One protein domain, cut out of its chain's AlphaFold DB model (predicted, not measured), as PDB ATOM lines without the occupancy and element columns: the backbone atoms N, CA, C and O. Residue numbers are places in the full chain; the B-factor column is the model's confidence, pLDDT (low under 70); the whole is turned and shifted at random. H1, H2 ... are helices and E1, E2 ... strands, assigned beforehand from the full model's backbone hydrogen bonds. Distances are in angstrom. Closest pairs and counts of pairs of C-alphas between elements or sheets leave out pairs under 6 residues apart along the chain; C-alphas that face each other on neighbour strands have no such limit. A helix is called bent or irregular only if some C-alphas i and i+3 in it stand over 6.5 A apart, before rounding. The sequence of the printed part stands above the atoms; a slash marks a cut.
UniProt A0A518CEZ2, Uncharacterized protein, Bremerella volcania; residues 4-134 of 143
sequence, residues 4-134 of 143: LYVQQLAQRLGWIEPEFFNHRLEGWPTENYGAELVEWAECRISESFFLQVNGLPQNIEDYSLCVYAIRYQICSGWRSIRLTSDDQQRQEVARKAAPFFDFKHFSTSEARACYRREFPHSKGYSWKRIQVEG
ATOM      1  N   LEU A   4      83.285   1.925  11.271       94.88
ATOM      2  CA  LEU A   4      83.133   2.472   9.920       94.88
ATOM      3  C   LEU A   4      83.028   4.001   9.954       94.88
ATOM      4  O   LEU A   4      83.633   4.685   9.131       94.88
ATOM      5  N   TYR A   5      82.286   4.552  10.919       95.50
ATOM      6  CA  TYR A   5      82.115   6.003  11.028       95.50
ATOM      7  C   TYR A   5      83.436   6.687  11.378       95.50
ATOM      8  O   TYR A   5      83.759   7.727  10.805       95.50
ATOM      9  N   VAL A   6      84.225   6.068  12.260       95.62
ATOM     10  CA  VAL A   6      85.556   6.556  12.642       95.62
ATOM     11  C   VAL A   6      86.530   6.492  11.469       95.62
ATOM     12  O   VAL A   6      87.207   7.481  11.206       95.62
ATOM     13  N   GLN A   7      86.564   5.385  10.720       96.69
ATOM     14  CA  GLN A   7      87.401   5.252   9.520       96.69
ATOM     15  C   GLN A   7      87.089   6.347   8.492       96.69
ATOM     16  O   GLN A   7      87.989   7.031   8.008       96.69
ATOM     17  N   GLN A   8      85.806   6.571   8.197       96.44
ATOM     18  CA  GLN A   8      85.399   7.607   7.248       96.44
ATOM     19  C   GLN A   8      85.709   9.022   7.748       96.44
ATOM     20  O   GLN A   8      86.074   9.893   6.958       96.44
ATOM     21  N   LEU A   9      85.556   9.281   9.049       97.00
ATOM     22  CA  LEU A   9      85.933  10.563   9.638       97.00
ATOM     23  C   LEU A   9      87.445  10.797   9.535       97.00
ATOM     24  O   LEU A   9      87.856  11.868   9.093       97.00
ATOM     25  N   ALA A  10      88.259   9.800   9.896       97.25
ATOM     26  CA  ALA A  10      89.714   9.862   9.811       97.25
ATOM     27  C   ALA A  10      90.173  10.174   8.381       97.25
ATOM     28  O   ALA A  10      90.927  11.124   8.169       97.25
ATOM     29  N   GLN A  11      89.619   9.462   7.394       97.06
ATOM     30  CA  GLN A  11      89.899   9.693   5.979       97.06
ATOM     31  C   GLN A  11      89.552  11.129   5.549       97.06
ATOM     32  O   GLN A  11      90.354  11.793   4.894       97.06
ATOM     33  N   ARG A  12      88.376  11.642   5.941       97.12
ATOM     34  CA  ARG A  12      87.940  13.015   5.615       97.12
ATOM     35  C   ARG A  12      88.794  14.094   6.283       97.12
ATOM     36  O   ARG A  12      88.901  15.192   5.746       97.12
ATOM     37  N   LEU A  13      89.389  13.791   7.434       97.44
ATOM     38  CA  LEU A  13      90.306  14.672   8.161       97.44
ATOM     39  C   LEU A  13      91.777  14.497   7.731       97.44
ATOM     40  O   LEU A  13      92.663  15.100   8.335       97.44
ATOM     41  N   GLY A  14      92.051  13.686   6.704       96.88
ATOM     42  CA  GLY A  14      93.397  13.493   6.161       96.88
ATOM     43  C   GLY A  14      94.315  12.627   7.028       96.88
ATOM     44  O   GLY A  14      95.535  12.732   6.909       96.88
ATOM     45  N   TRP A  15      93.750  11.796   7.904       97.56
ATOM     46  CA  TRP A  15      94.498  10.833   8.709       97.56
ATOM     47  C   TRP A  15      94.538   9.456   8.047       97.56
ATOM     48  O   TRP A  15      93.739   9.142   7.163       97.56
ATOM     49  N   ILE A  16      95.487   8.635   8.494       95.81
ATOM     50  CA  ILE A  16      95.574   7.226   8.100       95.81
ATOM     51  C   ILE A  16      94.468   6.393   8.757       95.81
ATOM     52  O   ILE A  16      93.699   6.895   9.579       95.81
ATOM     53  N   GLU A  17      94.410   5.111   8.404       95.44
ATOM     54  CA  GLU A  17      93.451   4.181   8.987       95.44
ATOM     55  C   GLU A  17      93.602   4.087  10.522       95.44
ATOM     56  O   GLU A  17      94.729   3.999  11.018       95.44
ATOM     57  N   PRO A  18      92.489   4.133  11.279       96.00
ATOM     58  CA  PRO A  18      92.507   3.978  12.726       96.00
ATOM     59  C   PRO A  18      92.848   2.553  13.168       96.00
ATOM     60  O   PRO A  18      92.234   1.582  12.723       96.00
ATOM     61  N   GLU A  19      93.727   2.448  14.157       94.88
ATOM     62  CA  GLU A  19      93.872   1.260  14.995       94.88
ATOM     63  C   GLU A  19      92.897   1.345  16.171       94.88
ATOM     64  O   GLU A  19      92.735   2.411  16.763       94.88
ATOM     65  N   PHE A  20      92.237   0.235  16.513       91.31
ATOM     66  CA  PHE A  20      91.220   0.188  17.566       91.31
ATOM     67  C   PHE A  20      91.727  -0.565  18.789       91.31
ATOM     68  O   PHE A  20      92.226  -1.687  18.684       91.31
ATOM     69  N   PHE A  21      91.505   0.023  19.955       87.50
ATOM     70  CA  PHE A  21      91.957  -0.487  21.235       87.50
ATOM     71  C   PHE A  21      90.774  -0.636  22.183       87.50
ATOM     72  O   PHE A  21      89.799   0.111  22.110       87.50
ATOM     73  N   ASN A  22      90.879  -1.608  23.086       82.62
ATOM     74  CA  ASN A  22      89.920  -1.824  24.158       82.62
ATOM     75  C   ASN A  22      90.677  -1.906  25.476       82.62
ATOM     76  O   ASN A  22      91.676  -2.624  25.571       82.62
ATOM     77  N   HIS A  23      90.183  -1.218  26.498       70.94
ATOM     78  CA  HIS A  23      90.704  -1.344  27.850       70.94
ATOM     79  C   HIS A  23      89.565  -1.562  28.831       70.94
ATOM     80  O   HIS A  23      88.504  -0.947  28.731       70.94
ATOM     81  N   ARG A  24      89.794  -2.462  29.782       66.88
ATOM     82  CA  ARG A  24      88.866  -2.707  30.874       66.88
ATOM     83  C   ARG A  24      89.205  -1.743  32.000       66.88
ATOM     84  O   ARG A  24      90.340  -1.736  32.463       66.88
ATOM     85  N   LEU A  25      88.238  -0.943  32.436       63.94
ATOM     86  CA  LEU A  25      88.412  -0.048  33.577       63.94
ATOM     87  C   LEU A  25      88.415  -0.860  34.884       63.94
ATOM     88  O   LEU A  25      87.400  -0.963  35.569       63.94
ATOM     89  N   GLU A  26      89.537  -1.492  35.225       57.47
ATOM     90  CA  GLU A  26      89.698  -2.163  36.519       57.47
ATOM     91  C   GLU A  26      90.063  -1.131  37.605       57.47
ATOM     92  O   GLU A  26      91.014  -0.368  37.454       57.47
ATOM     93  N   GLY A  27      89.294  -1.084  38.703       52.09
ATOM     94  CA  GLY A  27      89.590  -0.248  39.881       52.09
ATOM     95  C   GLY A  27      88.983   1.164  39.909       52.09
ATOM     96  O   GLY A  27      89.289   1.928  40.821       52.09
ATOM     97  N   TRP A  28      88.118   1.520  38.958       51.03
ATOM     98  CA  TRP A  28      87.390   2.797  38.964       51.03
ATOM     99  C   TRP A  28      86.053   2.685  39.712       51.03
ATOM    100  O   TRP A  28      85.495   1.585  39.752       51.03
ATOM    101  N   PRO A  29      85.513   3.781  40.290       48.19
ATOM    102  CA  PRO A  29      84.199   3.767  40.928       48.19
ATOM    103  C   PRO A  29      83.136   3.351  39.906       48.19
ATOM    104  O   PRO A  29      82.713   4.131  39.053       48.19
ATOM    105  N   THR A  30      82.714   2.092  39.982       50.19
ATOM    106  CA  THR A  30      81.729   1.469  39.086       50.19
ATOM    107  C   THR A  30      80.311   1.990  39.304       50.19
ATOM    108  O   THR A  30      79.399   1.588  38.590       50.19
ATOM    109  N   GLU A  31      80.117   2.897  40.264       50.41
ATOM    110  CA  GLU A  31      78.816   3.446  40.650       50.41
ATOM    111  C   GLU A  31      78.140   4.251  39.525       50.41
ATOM    112  O   GLU A  31      76.919   4.360  39.526       50.41
ATOM    113  N   ASN A  32      78.899   4.733  38.528       45.62
ATOM    114  CA  ASN A  32      78.357   5.424  37.344       45.62
ATOM    115  C   ASN A  32      78.659   4.735  35.999       45.62
ATOM    116  O   ASN A  32      78.050   5.086  34.993       45.62
ATOM    117  N   TYR A  33      79.593   3.779  35.966       48.34
ATOM    118  CA  TYR A  33      80.081   3.132  34.742       48.34
ATOM    119  C   TYR A  33      80.326   1.654  35.055       48.34
ATOM    120  O   TYR A  33      81.369   1.274  35.592       48.34
ATOM    121  N   GLY A  34      79.320   0.810  34.834       48.31
ATOM    122  CA  GLY A  34      79.353  -0.588  35.260       48.31
ATOM    123  C   GLY A  34      80.412  -1.391  34.509       48.31
ATOM    124  O   GLY A  34      80.146  -1.813  33.401       48.31
ATOM    125  N   ALA A  35      81.590  -1.635  35.095       50.03
ATOM    126  CA  ALA A  35      82.667  -2.453  34.508       50.03
ATOM    127  C   ALA A  35      82.832  -2.266  32.978       50.03
ATOM    128  O   ALA A  35      82.887  -3.241  32.224       50.03
ATOM    129  N   GLU A  36      82.831  -1.018  32.505       59.06
ATOM    130  CA  GLU A  36      82.722  -0.734  31.076       59.06
ATOM    131  C   GLU A  36      84.075  -0.889  30.368       59.06
ATOM    132  O   GLU A  36      85.118  -0.395  30.806       59.06
ATOM    133  N   LEU A  37      84.050  -1.623  29.256       65.69
ATOM    134  CA  LEU A  37      85.119  -1.636  28.264       65.69
ATOM    135  C   LEU A  37      85.108  -0.284  27.546       65.69
ATOM    136  O   LEU A  37      84.130   0.048  26.878       65.69
ATOM    137  N   VAL A  38      86.195   0.476  27.654       73.94
ATOM    138  CA  VAL A  38      86.380   1.701  26.869       73.94
ATOM    139  C   VAL A  38      87.046   1.324  25.553       73.94
ATOM    140  O   VAL A  38      88.152   0.779  25.544       73.94
ATOM    141  N   GLU A  39      86.363   1.620  24.446       84.12
ATOM    142  CA  GLU A  39      86.899   1.475  23.092       84.12
ATOM    143  C   GLU A  39      87.351   2.849  22.576       84.12
ATOM    144  O   GLU A  39      86.578   3.815  22.579       84.12
ATOM    145  N   TRP A  40      88.587   2.936  22.087       88.88
ATOM    146  CA  TRP A  40      89.089   4.114  21.377       88.88
ATOM    147  C   TRP A  40      89.837   3.714  20.113       88.88
ATOM    148  O   TRP A  40      90.173   2.550  19.896       88.88
ATOM    149  N   ALA A  41      90.065   4.703  19.261       92.31
ATOM    150  CA  ALA A  41      90.800   4.571  18.024       92.31
ATOM    151  C   ALA A  41      91.941   5.585  17.957       92.31
ATOM    152  O   ALA A  41      91.799   6.717  18.423       92.31
ATOM    153  N   GLU A  42      93.048   5.199  17.327       93.62
ATOM    154  CA  GLU A  42      94.171   6.089  17.041       93.62
ATOM    155  C   GLU A  42      94.544   6.044  15.564       93.62
ATOM    156  O   GLU A  42      94.769   4.980  15.000       93.62
ATOM    157  N   CYS A  43      94.663   7.215  14.942       94.19
ATOM    158  CA  CYS A  43      95.204   7.354  13.593       94.19
ATOM    159  C   CYS A  43      96.624   7.920  13.710       94.19
ATOM    160  O   CYS A  43      96.808   9.138  13.807       94.19
ATOM    161  N   ARG A  44      97.634   7.047  13.764       91.69
ATOM    162  CA  ARG A  44      99.025   7.409  14.085       91.69
ATOM    163  C   ARG A  44      99.900   7.499  12.837       91.69
ATOM    164  O   ARG A  44     100.339   6.495  12.301       91.69
ATOM    165  N   ILE A  45     100.238   8.713  12.409       90.56
ATOM    166  CA  ILE A  45     101.149   8.918  11.264       90.56
ATOM    167  C   ILE A  45     102.609   8.690  11.670       90.56
ATOM    168  O   ILE A  45     103.436   8.260  10.872       90.56
ATOM    169  N   SER A  46     102.947   9.013  12.918       87.12
ATOM    170  CA  SER A  46     104.256   8.743  13.518       87.12
ATOM    171  C   SER A  46     104.151   8.846  15.037       87.12
ATOM    172  O   SER A  46     103.162   9.365  15.551       87.12
ATOM    173  N   GLU A  47     105.228   8.528  15.754       79.56
ATOM    174  CA  GLU A  47     105.345   8.800  17.198       79.56
ATOM    175  C   GLU A  47     105.126  10.270  17.588       79.56
ATOM    176  O   GLU A  47     104.917  10.599  18.754       79.56
ATOM    177  N   SER A  48     105.199  11.186  16.620       84.19
ATOM    178  CA  SER A  48     104.981  12.611  16.857       84.19
ATOM    179  C   SER A  48     103.559  13.076  16.576       84.19
ATOM    180  O   SER A  48     103.245  14.183  17.002       84.19
ATOM    181  N   PHE A  49     102.740  12.302  15.856       90.44
ATOM    182  CA  PHE A  49     101.440  12.745  15.351       90.44
ATOM    183  C   PHE A  49     100.403  11.635  15.417       90.44
ATOM    184  O   PHE A  49     100.506  10.650  14.680       90.44
ATOM    185  N   PHE A  50      99.365  11.848  16.214       91.44
ATOM    186  CA  PHE A  50      98.195  10.987  16.180       91.44
ATOM    187  C   PHE A  50      96.909  11.759  16.472       91.44
ATOM    188  O   PHE A  50      96.896  12.709  17.260       91.44
ATOM    189  N   LEU A  51      95.833  11.333  15.815       94.62
ATOM    190  CA  LEU A  51      94.459  11.657  16.178       94.62
ATOM    191  C   LEU A  51      93.930  10.532  17.059       94.62
ATOM    192  O   LEU A  51      93.977   9.375  16.651       94.62
ATOM    193  N   GLN A  52      93.396  10.872  18.225       92.12
ATOM    194  CA  GLN A  52      92.683   9.938  19.084       92.12
ATOM    195  C   GLN A  52      91.177  10.207  19.016       92.12
ATOM    196  O   GLN A  52      90.747  11.363  19.040       92.12
ATOM    197  N   VAL A  53      90.389   9.134  18.943       92.69
ATOM    198  CA  VAL A  53      88.924   9.157  18.918       92.69
ATOM    199  C   VAL A  53      88.395   8.194  19.978       92.69
ATOM    200  O   VAL A  53      88.598   6.989  19.872       92.69
ATOM    201  N   ASN A  54      87.690   8.708  20.979       89.19
ATOM    202  CA  ASN A  54      87.081   7.911  22.043       89.19
ATOM    203  C   ASN A  54      85.572   7.811  21.794       89.19
ATOM    204  O   ASN A  54      84.932   8.837  21.552       89.19
ATOM    205  N   GLY A  55      84.995   6.610  21.872       84.88
ATOM    206  CA  GLY A  55      83.537   6.453  21.907       84.88
ATOM    207  C   GLY A  55      82.980   6.819  23.284       84.88
ATOM    208  O   GLY A  55      83.630   6.540  24.292       84.88
ATOM    209  N   LEU A  56      81.799   7.444  23.340       80.75
ATOM    210  CA  LEU A  56      81.167   7.808  24.612       80.75
ATOM    211  C   LEU A  56      80.188   6.715  25.059       80.75
ATOM    212  O   LEU A  56      79.372   6.269  24.251       80.75
ATOM    213  N   PRO A  57      80.219   6.285  26.331       69.50
ATOM    214  CA  PRO A  57      79.385   5.178  26.795       69.50
ATOM    215  C   PRO A  57      77.886   5.513  26.778       69.50
ATOM    216  O   PRO A  57      77.061   4.627  26.580       69.50
ATOM    217  N   GLN A  58      77.515   6.792  26.916       73.19
ATOM    218  CA  GLN A  58      76.110   7.210  26.954       73.19
ATOM    219  C   GLN A  58      75.408   7.072  25.595       73.19
ATOM    220  O   GLN A  58      74.183   6.963  25.550       73.19
ATOM    221  N   ASN A  59      76.157   7.118  24.487       78.56
ATOM    222  CA  ASN A  59      75.597   7.064  23.142       78.56
ATOM    223  C   ASN A  59      76.638   6.589  22.120       78.56
ATOM    224  O   ASN A  59      77.674   7.220  21.929       78.56
ATOM    225  N   ILE A  60      76.309   5.522  21.385       84.12
ATOM    226  CA  ILE A  60      77.165   4.927  20.345       84.12
ATOM    227  C   ILE A  60      77.483   5.881  19.178       84.12
ATOM    228  O   ILE A  60      78.429   5.645  18.421       84.12
ATOM    229  N   GLU A  61      76.693   6.944  19.018       89.69
ATOM    230  CA  GLU A  61      76.904   7.991  18.019       89.69
ATOM    231  C   GLU A  61      77.716   9.183  18.540       89.69
ATOM    232  O   GLU A  61      78.098  10.029  17.734       89.69
ATOM    233  N   ASP A  62      78.005   9.275  19.840       89.81
ATOM    234  CA  ASP A  62      78.781  10.374  20.412       89.81
ATOM    235  C   ASP A  62      80.251   9.964  20.605       89.81
ATOM    236  O   ASP A  62      80.572   8.860  21.051       89.81
ATOM    237  N   TYR A  63      81.161  10.871  20.245       90.62
ATOM    238  CA  TYR A  63      82.608  10.647  20.231       90.62
ATOM    239  C   TYR A  63      83.336  11.866  20.794       90.62
ATOM    240  O   TYR A  63      82.882  12.993  20.605       90.62
ATOM    241  N   SER A  64      84.508  11.672  21.396       90.12
ATOM    242  CA  SER A  64      85.447  12.758  21.714       90.12
ATOM    243  C   SER A  64      86.756  12.594  20.960       90.12
ATOM    244  O   SER A  64      87.271  11.487  20.837       90.12
ATOM    245  N   LEU A  65      87.280  13.700  20.431       92.31
ATOM    246  CA  LEU A  65      88.462  13.720  19.574       92.31
ATOM    247  C   LEU A  65      89.525  14.671  20.098       92.31
ATOM    248  O   LEU A  65      89.201  15.753  20.595       92.31
ATOM    249  N   CYS A  66      90.786  14.289  19.911       91.56
ATOM    250  CA  CYS A  66      91.927  15.156  20.151       91.56
ATOM    251  C   CYS A  66      93.108  14.786  19.245       91.56
ATOM    252  O   CYS A  66      93.401  13.610  19.034       91.56
ATOM    253  N   VAL A  67      93.809  15.795  18.731       92.81
ATOM    254  CA  VAL A  67      95.063  15.631  17.992       92.81
ATOM    255  C   VAL A  67      96.243  15.954  18.889       92.81
ATOM    256  O   VAL A  67      96.286  17.008  19.528       92.81
ATOM    257  N   TYR A  68      97.244  15.081  18.847       89.56
ATOM    258  CA  TYR A  68      98.518  15.241  19.529       89.56
ATOM    259  C   TYR A  68      99.646  15.358  18.510       89.56
ATOM    260  O   TYR A  68      99.918  14.438  17.744       89.56
ATOM    261  N   ALA A  69     100.334  16.499  18.537       90.88
ATOM    262  CA  ALA A  69     101.554  16.769  17.786       90.88
ATOM    263  C   ALA A  69     102.715  16.946  18.784       90.88
ATOM    264  O   ALA A  69     103.210  18.050  19.036       90.88
ATOM    265  N   ILE A  70     103.110  15.840  19.418       83.75
ATOM    266  CA  ILE A  70     103.794  15.824  20.720       83.75
ATOM    267  C   ILE A  70     105.183  16.456  20.669       83.75
ATOM    268  O   ILE A  70     105.515  17.301  21.501       83.75
ATOM    269  N   ARG A  71     105.990  16.112  19.655       85.19
ATOM    270  CA  ARG A  71     107.322  16.711  19.445       85.19
ATOM    271  C   ARG A  71     107.252  18.234  19.285       85.19
ATOM    272  O   ARG A  71     108.227  18.935  19.534       85.19
ATOM    273  N   TYR A  72     106.092  18.744  18.887       88.50
ATOM    274  CA  TYR A  72     105.831  20.157  18.648       88.50
ATOM    275  C   TYR A  72     105.043  20.813  19.784       88.50
ATOM    276  O   TYR A  72     104.699  21.989  19.682       88.50
ATOM    277  N   GLN A  73     104.785  20.081  20.865       87.50
ATOM    278  CA  GLN A  73     104.050  20.544  22.032       87.50
ATOM    279  C   GLN A  73     102.661  21.113  21.716       87.50
ATOM    280  O   GLN A  73     102.258  22.139  22.273       87.50
ATOM    281  N   ILE A  74     101.966  20.475  20.771       89.25
ATOM    282  CA  ILE A  74     100.613  20.842  20.355       89.25
ATOM    283  C   ILE A  74      99.637  19.741  20.780       89.25
ATOM    284  O   ILE A  74      99.871  18.562  20.510       89.25
ATOM    285  N   CYS A  75      98.529  20.156  21.382       90.12
ATOM    286  CA  CYS A  75      97.339  19.357  21.648       90.12
ATOM    287  C   CYS A  75      96.124  20.184  21.223       90.12
ATOM    288  O   CYS A  75      95.985  21.315  21.676       90.12
ATOM    289  N   SER A  76      95.248  19.665  20.365       90.00
ATOM    290  CA  SER A  76      94.059  20.422  19.926       90.00
ATOM    291  C   SER A  76      93.060  20.706  21.055       90.00
ATOM    292  O   SER A  76      92.159  21.530  20.891       90.00
ATOM    293  N   GLY A  77      93.189  19.990  22.175       85.25
ATOM    294  CA  GLY A  77      92.144  19.856  23.176       85.25
ATOM    295  C   GLY A  77      91.058  18.878  22.727       85.25
ATOM    296  O   GLY A  77      90.892  18.603  21.533       85.25
ATOM    297  N   TRP A  78      90.325  18.367  23.712       86.12
ATOM    298  CA  TRP A  78      89.199  17.469  23.507       86.12
ATOM    299  C   TRP A  78      87.977  18.214  22.990       86.12
ATOM    300  O   TRP A  78      87.606  19.258  23.527       86.12
ATOM    301  N   ARG A  79      87.318  17.662  21.968       89.00
ATOM    302  CA  ARG A  79      85.988  18.126  21.548       89.00
ATOM    303  C   ARG A  79      85.085  16.949  21.259       89.00
ATOM    304  O   ARG A  79      85.523  15.962  20.671       89.00
ATOM    305  N   SER A  80      83.823  17.092  21.639       90.69
ATOM    306  CA  SER A  80      82.799  16.094  21.362       90.69
ATOM    307  C   SER A  80      82.135  16.348  20.015       90.69
ATOM    308  O   SER A  80      81.867  17.494  19.648       90.69
ATOM    309  N   ILE A  81      81.862  15.274  19.284       94.00
ATOM    310  CA  ILE A  81      81.112  15.277  18.030       94.00
ATOM    311  C   ILE A  81      80.088  14.145  18.048       94.00
ATOM    312  O   ILE A  81      80.248  13.167  18.776       94.00
ATOM    313  N   ARG A  82      79.084  14.254  17.178       94.62
ATOM    314  CA  ARG A  82      78.120  13.189  16.913       94.62
ATOM    315  C   ARG A  82      78.280  12.681  15.485       94.62
ATOM    316  O   ARG A  82      78.262  13.486  14.558       94.62
ATOM    317  N   LEU A  83      78.437  11.372  15.305       93.75
ATOM    318  CA  LEU A  83      78.511  10.709  14.004       93.75
ATOM    319  C   LEU A  83      77.281   9.828  13.807       93.75
ATOM    320  O   LEU A  83      77.164   8.764  14.410       93.75
ATOM    321  N   THR A  84      76.386  10.277  12.936       92.94
ATOM    322  CA  THR A  84      75.137   9.583  12.606       92.94
ATOM    323  C   THR A  84      75.327   8.568  11.481       92.94
ATOM    324  O   THR A  84      76.347   8.565  10.784       92.94
ATOM    325  N   SER A  85      74.300   7.759  11.224       92.50
ATOM    326  CA  SER A  85      74.251   6.814  10.098       92.50
ATOM    327  C   SER A  85      74.142   7.449   8.704       92.50
ATOM    328  O   SER A  85      74.558   6.822   7.726       92.50
ATOM    329  N   ASP A  86      73.713   8.705   8.602       95.94
ATOM    330  CA  ASP A  86      73.707   9.478   7.353       95.94
ATOM    331  C   ASP A  86      75.119   9.961   6.962       95.94
ATOM    332  O   ASP A  86      75.818  10.610   7.745       95.94
ATOM    333  N   ASP A  87      75.542   9.654   5.733       94.00
ATOM    334  CA  ASP A  87      76.850  10.042   5.201       94.00
ATOM    335  C   ASP A  87      77.000  11.549   4.975       94.00
ATOM    336  O   ASP A  87      78.070  12.100   5.247       94.00
ATOM    337  N   GLN A  88      75.931  12.236   4.557       95.50
ATOM    338  CA  GLN A  88      75.958  13.687   4.355       95.50
ATOM    339  C   GLN A  88      76.176  14.414   5.684       95.50
ATOM    340  O   GLN A  88      76.989  15.337   5.771       95.50
ATOM    341  N   GLN A  89      75.514  13.947   6.745       94.62
ATOM    342  CA  GLN A  89      75.725  14.455   8.100       94.62
ATOM    343  C   GLN A  89      77.159  14.200   8.576       94.62
ATOM    344  O   GLN A  89      77.796  15.110   9.107       94.62
ATOM    345  N   ARG A  90      77.725  13.008   8.331       94.75
ATOM    346  CA  ARG A  90      79.135  12.729   8.667       94.75
ATOM    347  C   ARG A  90      80.109  13.619   7.896       94.75
ATOM    348  O   ARG A  90      81.110  14.052   8.466       94.75
ATOM    349  N   GLN A  91      79.831  13.916   6.629       96.31
ATOM    350  CA  GLN A  91      80.634  14.852   5.843       96.31
ATOM    351  C   GLN A  91      80.578  16.271   6.425       96.31
ATOM    352  O   GLN A  91      81.618  16.917   6.562       96.31
ATOM    353  N   GLU A  92      79.397  16.745   6.819       97.25
ATOM    354  CA  GLU A  92      79.238  18.062   7.439       97.25
ATOM    355  C   GLU A  92      79.930  18.140   8.809       97.25
ATOM    356  O   GLU A  92      80.594  19.132   9.120       97.25
ATOM    357  N   VAL A  93      79.846  17.078   9.613       96.69
ATOM    358  CA  VAL A  93      80.576  16.970  10.885       96.69
ATOM    359  C   VAL A  93      82.083  17.027  10.644       96.69
ATOM    360  O   VAL A  93      82.766  17.817  11.296       96.69
ATOM    361  N   ALA A  94      82.605  16.276   9.668       97.12
ATOM    362  CA  ALA A  94      84.021  16.323   9.305       97.12
ATOM    363  C   ALA A  94      84.454  17.729   8.857       97.12
ATOM    364  O   ALA A  94      85.498  18.220   9.282       97.12
ATOM    365  N   ARG A  95      83.623  18.427   8.070       97.62
ATOM    366  CA  ARG A  95      83.884  19.806   7.632       97.62
ATOM    367  C   ARG A  95      83.968  20.780   8.811       97.62
ATOM    368  O   ARG A  95      84.859  21.625   8.834       97.62
ATOM    369  N   LYS A  96      83.068  20.665   9.795       96.88
ATOM    370  CA  LYS A  96      83.089  21.483  11.026       96.88
ATOM    371  C   LYS A  96      84.260  21.136  11.946       96.88
ATOM    372  O   LYS A  96      84.754  22.003  12.660       96.88
ATOM    373  N   ALA A  97      84.687  19.877  11.933       96.06
ATOM    374  CA  ALA A  97      85.789  19.350  12.728       96.06
ATOM    375  C   ALA A  97      87.171  19.703  12.139       96.06
ATOM    376  O   ALA A  97      88.139  19.857  12.885       96.06
ATOM    377  N   ALA A  98      87.258  19.882  10.815       97.44
ATOM    378  CA  ALA A  98      88.504  20.107  10.085       97.44
ATOM    379  C   ALA A  98      89.402  21.227  10.647       97.44
ATOM    380  O   ALA A  98      90.589  20.957  10.814       97.44
ATOM    381  N   PRO A  99      88.898  22.422  11.031       96.12
ATOM    382  CA  PRO A  99      89.748  23.486  11.576       96.12
ATOM    383  C   PRO A  99      90.548  23.069  12.815       96.12
ATOM    384  O   PRO A  99      91.614  23.612  13.084       96.12
ATOM    385  N   PHE A 100      90.043  22.095  13.577       94.75
ATOM    386  CA  PHE A 100      90.674  21.634  14.809       94.75
ATOM    387  C   PHE A 100      91.556  20.408  14.598       94.75
ATOM    388  O   PHE A 100      92.566  20.275  15.289       94.75
ATOM    389  N   PHE A 101      91.163  19.517  13.684       96.81
ATOM    390  CA  PHE A 101      91.670  18.147  13.657       96.81
ATOM    391  C   PHE A 101      92.256  17.701  12.318       96.81
ATOM    392  O   PHE A 101      92.826  16.620  12.269       96.81
ATOM    393  N   ASP A 102      92.140  18.474  11.238       97.25
ATOM    394  CA  ASP A 102      92.682  18.083   9.929       97.25
ATOM    395  C   ASP A 102      94.218  17.980   9.976       97.25
ATOM    396  O   ASP A 102      94.905  18.902  10.436       97.25
ATOM    397  N   PHE A 103      94.772  16.858   9.498       97.38
ATOM    398  CA  PHE A 103      96.210  16.589   9.566       97.38
ATOM    399  C   PHE A 103      97.056  17.672   8.879       97.38
ATOM    400  O   PHE A 103      98.186  17.949   9.303       97.38
ATOM    401  N   LYS A 104      96.515  18.354   7.861       96.94
ATOM    402  CA  LYS A 104      97.235  19.417   7.141       96.94
ATOM    403  C   LYS A 104      97.700  20.555   8.054       96.94
ATOM    404  O   LYS A 104      98.689  21.213   7.744       96.94
ATOM    405  N   HIS A 105      97.030  20.776   9.187       96.31
ATOM    406  CA  HIS A 105      97.426  21.787  10.167       96.31
ATOM    407  C   HIS A 105      98.719  21.427  10.913       96.31
ATOM    408  O   HIS A 105      99.372  22.299  11.490       96.31
ATOM    409  N   PHE A 106      99.119  20.156  10.886       94.00
ATOM    410  CA  PHE A 106     100.239  19.635  11.665       94.00
ATOM    411  C   PHE A 106     101.412  19.162  10.802       94.00
ATOM    412  O   PHE A 106     102.520  19.009  11.324       94.00
ATOM    413  N   SER A 107     101.205  18.987   9.496       93.06
ATOM    414  CA  SER A 107     102.180  18.400   8.571       93.06
ATOM    415  C   SER A 107     103.433  19.263   8.363       93.06
ATOM    416  O   SER A 107     104.547  18.737   8.339       93.06
ATOM    417  N   THR A 108     103.309  20.594   8.313       95.56
ATOM    418  CA  THR A 108     104.442  21.512   8.068       95.56
ATOM    419  C   THR A 108     104.723  22.449   9.245       95.56
ATOM    420  O   THR A 108     103.887  22.662  10.124       95.56
ATOM    421  N   SER A 109     105.937  23.015   9.291       94.94
ATOM    422  CA  SER A 109     106.318  23.979  10.338       94.94
ATOM    423  C   SER A 109     105.439  25.230  10.311       94.94
ATOM    424  O   SER A 109     104.972  25.682  11.358       94.94
ATOM    425  N   GLU A 110     105.169  25.741   9.110       97.19
ATOM    426  CA  GLU A 110     104.310  26.899   8.883       97.19
ATOM    427  C   GLU A 110     102.866  26.620   9.308       97.19
ATOM    428  O   GLU A 110     102.307  27.386  10.092       97.19
ATOM    429  N   ALA A 111     102.295  25.480   8.901       96.75
ATOM    430  CA  ALA A 111     100.941  25.098   9.293       96.75
ATOM    431  C   ALA A 111     100.800  25.007  10.820       96.75
ATOM    432  O   ALA A 111      99.878  25.588  11.394       96.75
ATOM    433  N   ARG A 112     101.782  24.398  11.503       94.69
ATOM    434  CA  ARG A 112     101.821  24.340  12.974       94.69
ATOM    435  C   ARG A 112     101.936  25.721  13.618       94.69
ATOM    436  O   ARG A 112     101.431  25.931  14.721       94.69
ATOM    437  N   ALA A 113     102.647  26.660  12.997       93.69
ATOM    438  CA  ALA A 113     102.749  28.032  13.491       93.69
ATOM    439  C   ALA A 113     101.415  28.781  13.340       93.69
ATOM    440  O   ALA A 113     100.982  29.433  14.292       93.69
ATOM    441  N   CYS A 114     100.745  28.632  12.194       95.81
ATOM    442  CA  CYS A 114      99.412  29.179  11.945       95.81
ATOM    443  C   CYS A 114      98.379  28.603  12.919       95.81
ATOM    444  O   CYS A 114      97.707  29.370  13.605       95.81
ATOM    445  N   TYR A 115      98.343  27.278  13.085       95.38
ATOM    446  CA  TYR A 115      97.437  26.609  14.020       95.38
ATOM    447  C   TYR A 115      97.594  27.140  15.449       95.38
ATOM    448  O   TYR A 115      96.623  27.480  16.115       95.38
ATOM    449  N   ARG A 116      98.833  27.308  15.922       92.50
ATOM    450  CA  ARG A 116      99.113  27.876  17.252       92.50
ATOM    451  C   ARG A 116      98.698  29.339  17.414       92.50
ATOM    452  O   ARG A 116      98.560  29.794  18.551       92.50
ATOM    453  N   ARG A 117      98.621  30.097  16.321       93.75
ATOM    454  CA  ARG A 117      98.157  31.487  16.328       93.75
ATOM    455  C   ARG A 117      96.636  31.532  16.443       93.75
ATOM    456  O   ARG A 117      96.128  32.343  17.204       93.75
ATOM    457  N   GLU A 118      95.954  30.640  15.734       94.31
ATOM    458  CA  GLU A 118      94.493  30.512  15.737       94.31
ATOM    459  C   GLU A 118      93.958  29.866  17.025       94.31
ATOM    460  O   GLU A 118      92.957  30.313  17.581       94.31
ATOM    461  N   PHE A 119      94.684  28.888  17.575       90.94
ATOM    462  CA  PHE A 119      94.325  28.168  18.798       90.94
ATOM    463  C   PHE A 119      95.430  28.280  19.862       90.94
ATOM    464  O   PHE A 119      96.150  27.310  20.115       90.94
ATOM    465  N   PRO A 120      95.598  29.436  20.535       87.12
ATOM    466  CA  PRO A 120      96.671  29.632  21.516       87.12
ATOM    467  C   PRO A 120      96.648  28.648  22.694       87.12
ATOM    468  O   PRO A 120      97.708  28.329  23.234       87.12
ATOM    469  N   HIS A 121      95.466  28.132  23.053       82.75
ATOM    470  CA  HIS A 121      95.266  27.132  24.109       82.75
ATOM    471  C   HIS A 121      95.855  25.753  23.773       82.75
ATOM    472  O   HIS A 121      96.000  24.922  24.663       82.75
ATOM    473  N   SER A 122      96.232  25.513  22.511       81.75
ATOM    474  CA  SER A 122      96.796  24.233  22.065       81.75
ATOM    475  C   SER A 122      98.263  24.011  22.456       81.75
ATOM    476  O   SER A 122      98.827  22.950  22.191       81.75
ATOM    477  N   LYS A 123      98.920  25.015  23.050       72.38
ATOM    478  CA  LYS A 123     100.356  25.005  23.367       72.38
ATOM    479  C   LYS A 123     100.661  24.325  24.705       72.38
ATOM    480  O   LYS A 123      99.841  24.301  25.617       72.38
ATOM    481  N   GLY A 124     101.906  23.869  24.858       65.75
ATOM    482  CA  GLY A 124     102.464  23.480  26.161       65.75
ATOM    483  C   GLY A 124     102.127  22.053  26.599       65.75
ATOM    484  O   GLY A 124     102.235  21.729  27.782       65.75
ATOM    485  N   TYR A 125     101.728  21.194  25.663       68.00
ATOM    486  CA  TYR A 125     101.528  19.771  25.922       68.00
ATOM    487  C   TYR A 125     102.811  18.991  25.644       68.00
ATOM    488  O   TYR A 125     103.187  18.794  24.497       68.00
ATOM    489  N   SER A 126     103.509  18.550  26.688       64.12
ATOM    490  CA  SER A 126     104.661  17.643  26.564       64.12
ATOM    491  C   SER A 126     104.249  16.199  26.858       64.12
ATOM    492  O   SER A 126     103.254  15.983  27.544       64.12
ATOM    493  N   TRP A 127     105.045  15.212  26.425       59.97
ATOM    494  CA  TRP A 127     104.879  13.811  26.849       59.97
ATOM    495  C   TRP A 127     104.769  13.678  28.370       59.97
ATOM    496  O   TRP A 127     103.916  12.953  28.857       59.97
ATOM    497  N   LYS A 128     105.573  14.443  29.120       64.38
ATOM    498  CA  LYS A 128     105.524  14.472  30.585       64.38
ATOM    499  C   LYS A 128     104.164  14.942  31.103       64.38
ATOM    500  O   LYS A 128     103.644  14.366  32.045       64.38
ATOM    501  N   ARG A 129     103.577  15.966  30.479       65.38
ATOM    502  CA  ARG A 129     102.239  16.457  30.833       65.38
ATOM    503  C   ARG A 129     101.160  15.431  30.495       65.38
ATOM    504  O   ARG A 129     100.332  15.154  31.345       65.38
ATOM    505  N   ILE A 130     101.238  14.811  29.317       60.62
ATOM    506  CA  ILE A 130     100.335  13.724  28.911       60.62
ATOM    507  C   ILE A 130     100.466  12.527  29.865       60.62
ATOM    508  O   ILE A 130      99.473  11.941  30.238       60.62
ATOM    509  N   GLN A 131     101.663  12.167  30.327       56.00
ATOM    510  CA  GLN A 131     101.840  11.068  31.285       56.00
ATOM    511  C   GLN A 131     101.320  11.405  32.692       56.00
ATOM    512  O   GLN A 131     100.817  10.518  33.372       56.00
ATOM    513  N   VAL A 132     101.443  12.665  33.128       56.56
ATOM    514  CA  VAL A 132     101.006  13.128  34.460       56.56
ATOM    515  C   VAL A 132      99.496  13.358  34.522       56.56
ATOM    516  O   VAL A 132      98.867  12.987  35.504       56.56
ATOM    517  N   GLU A 133      98.910  13.944  33.479       56.94
ATOM    518  CA  GLU A 133      97.456  14.138  33.352       56.94
ATOM    519  C   GLU A 133      96.745  12.847  32.891       56.94
ATOM    520  O   GLU A 133      95.520  12.797  32.817       56.94
ATOM    521  N   GLY A 134      97.520  11.789  32.627       47.12
ATOM    522  CA  GLY A 134      97.068  10.536  32.042       47.12
ATOM    523  C   GLY A 134      97.075  10.601  30.520       47.12
ATOM    524  O   GLY A 134      96.676  11.601  29.910       47.12
TER     525      GLY A 134
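AT A GLANCE: This is residues 4 to 134 of the 143 residues of an uncharacterized protein of Bremerella volcania (UniProt A0A518CEZ2). A twisted sheet of five antiparallel strands has H1 and H2 packed over one face, making two layers, helices on one face of a sheet. The short H3 and H4 form a corner at one end of the sheet, near the end of E4, while the long loop between E1 and E2 lies at the other end and H5 lies away from the sheet. The 131 printed residues hold five named helices and five named strands in the order H1 E1 E2 E3 E4 E5 H2 H3 H4 H5, and the sheet's order is E1 E2 E3 E4 E5. The class is mixed, helices and strands; the whole is compact, with a radius of gyration of the C-alphas of 15.2 A and spans of 46 by 39 by 23 A.

IN THESE COORDINATES: H1, residues 4 to 12, begins at C-alpha 4 (83.133, 2.472, 9.920). E1 is residues 19 to 24, 17.1 A long; E2, residues 37 to 46, 26.3 A; E3, residues 49 to 56, 22.8 A; and E4, residues 59 to 69, 28.2 A, ends at C-alpha 69 (101.554, 16.769, 17.786). E5 is residues 79 to 82. H2, residues 87 to 101, is 18.9 A long and irregular, but only just: C-alphas 96 and 99 are 7.0 A apart. H3 is residues 104 to 107, H4 residues 109 to 118, 14.5 A long, and H5 residues 127 to 132, ending at C-alpha 132 (101.006, 13.128, 34.460).

HOW THE PARTS SIT: E1 to E5 form a meander, each strand the antiparallel neighbour of the one before, and each successive pair is a hairpin. Within hydrogen-bond range are N 21 and O 40 of E1 and E2, 2.9 A; N 43 and O 51 of E2 and E3, 2.8 A; N 54 and O 64 of E3 and E4, 2.8 A; and N 81 and O 63 of E5 and E4, 2.8 A. Residues 68 to 69 of E4 also pair, antiparallel, with residues 74 to 75. H1 is on the sheet at a height of 9.8 A, over E3, slantwise to the strands at 33 degrees to E3 on the local plane. H2 is on the same face, 9.5 A high, over E4 and E5, along the strands at 23 degrees to E4 on the local plane. H1 touches H2, which touches it with residues 90 to 94 alone, at a steep tilt of 53 degrees, the same way; the closest C-alphas, of Leu 9 and Ala 94, are 6.1 A apart. H3 only grazes the sheet, with residues 106 to 107. H3 and H4 touch only at the corner, with the closest C-alphas, of His 105 and Ala 111, 4.9 A apart. H5 is not on the sheet and is apart from H4. Every O i to N i+4 pair is within hydrogen-bond range in H1, H4 and H5, and 9 of 11 are in H2; H3 is too short for such a pair.

THE WHOLE: The two C-alphas farthest apart, of Glu 31 and Glu 110, are 47.0 A apart. The printed part has no cut, and its long link is E1 to E2, residues 25 to 36. The mean pLDDT of the printed part is 84.7; residues 24 to 37, residue 57 and residues 124 to 134 are under 70.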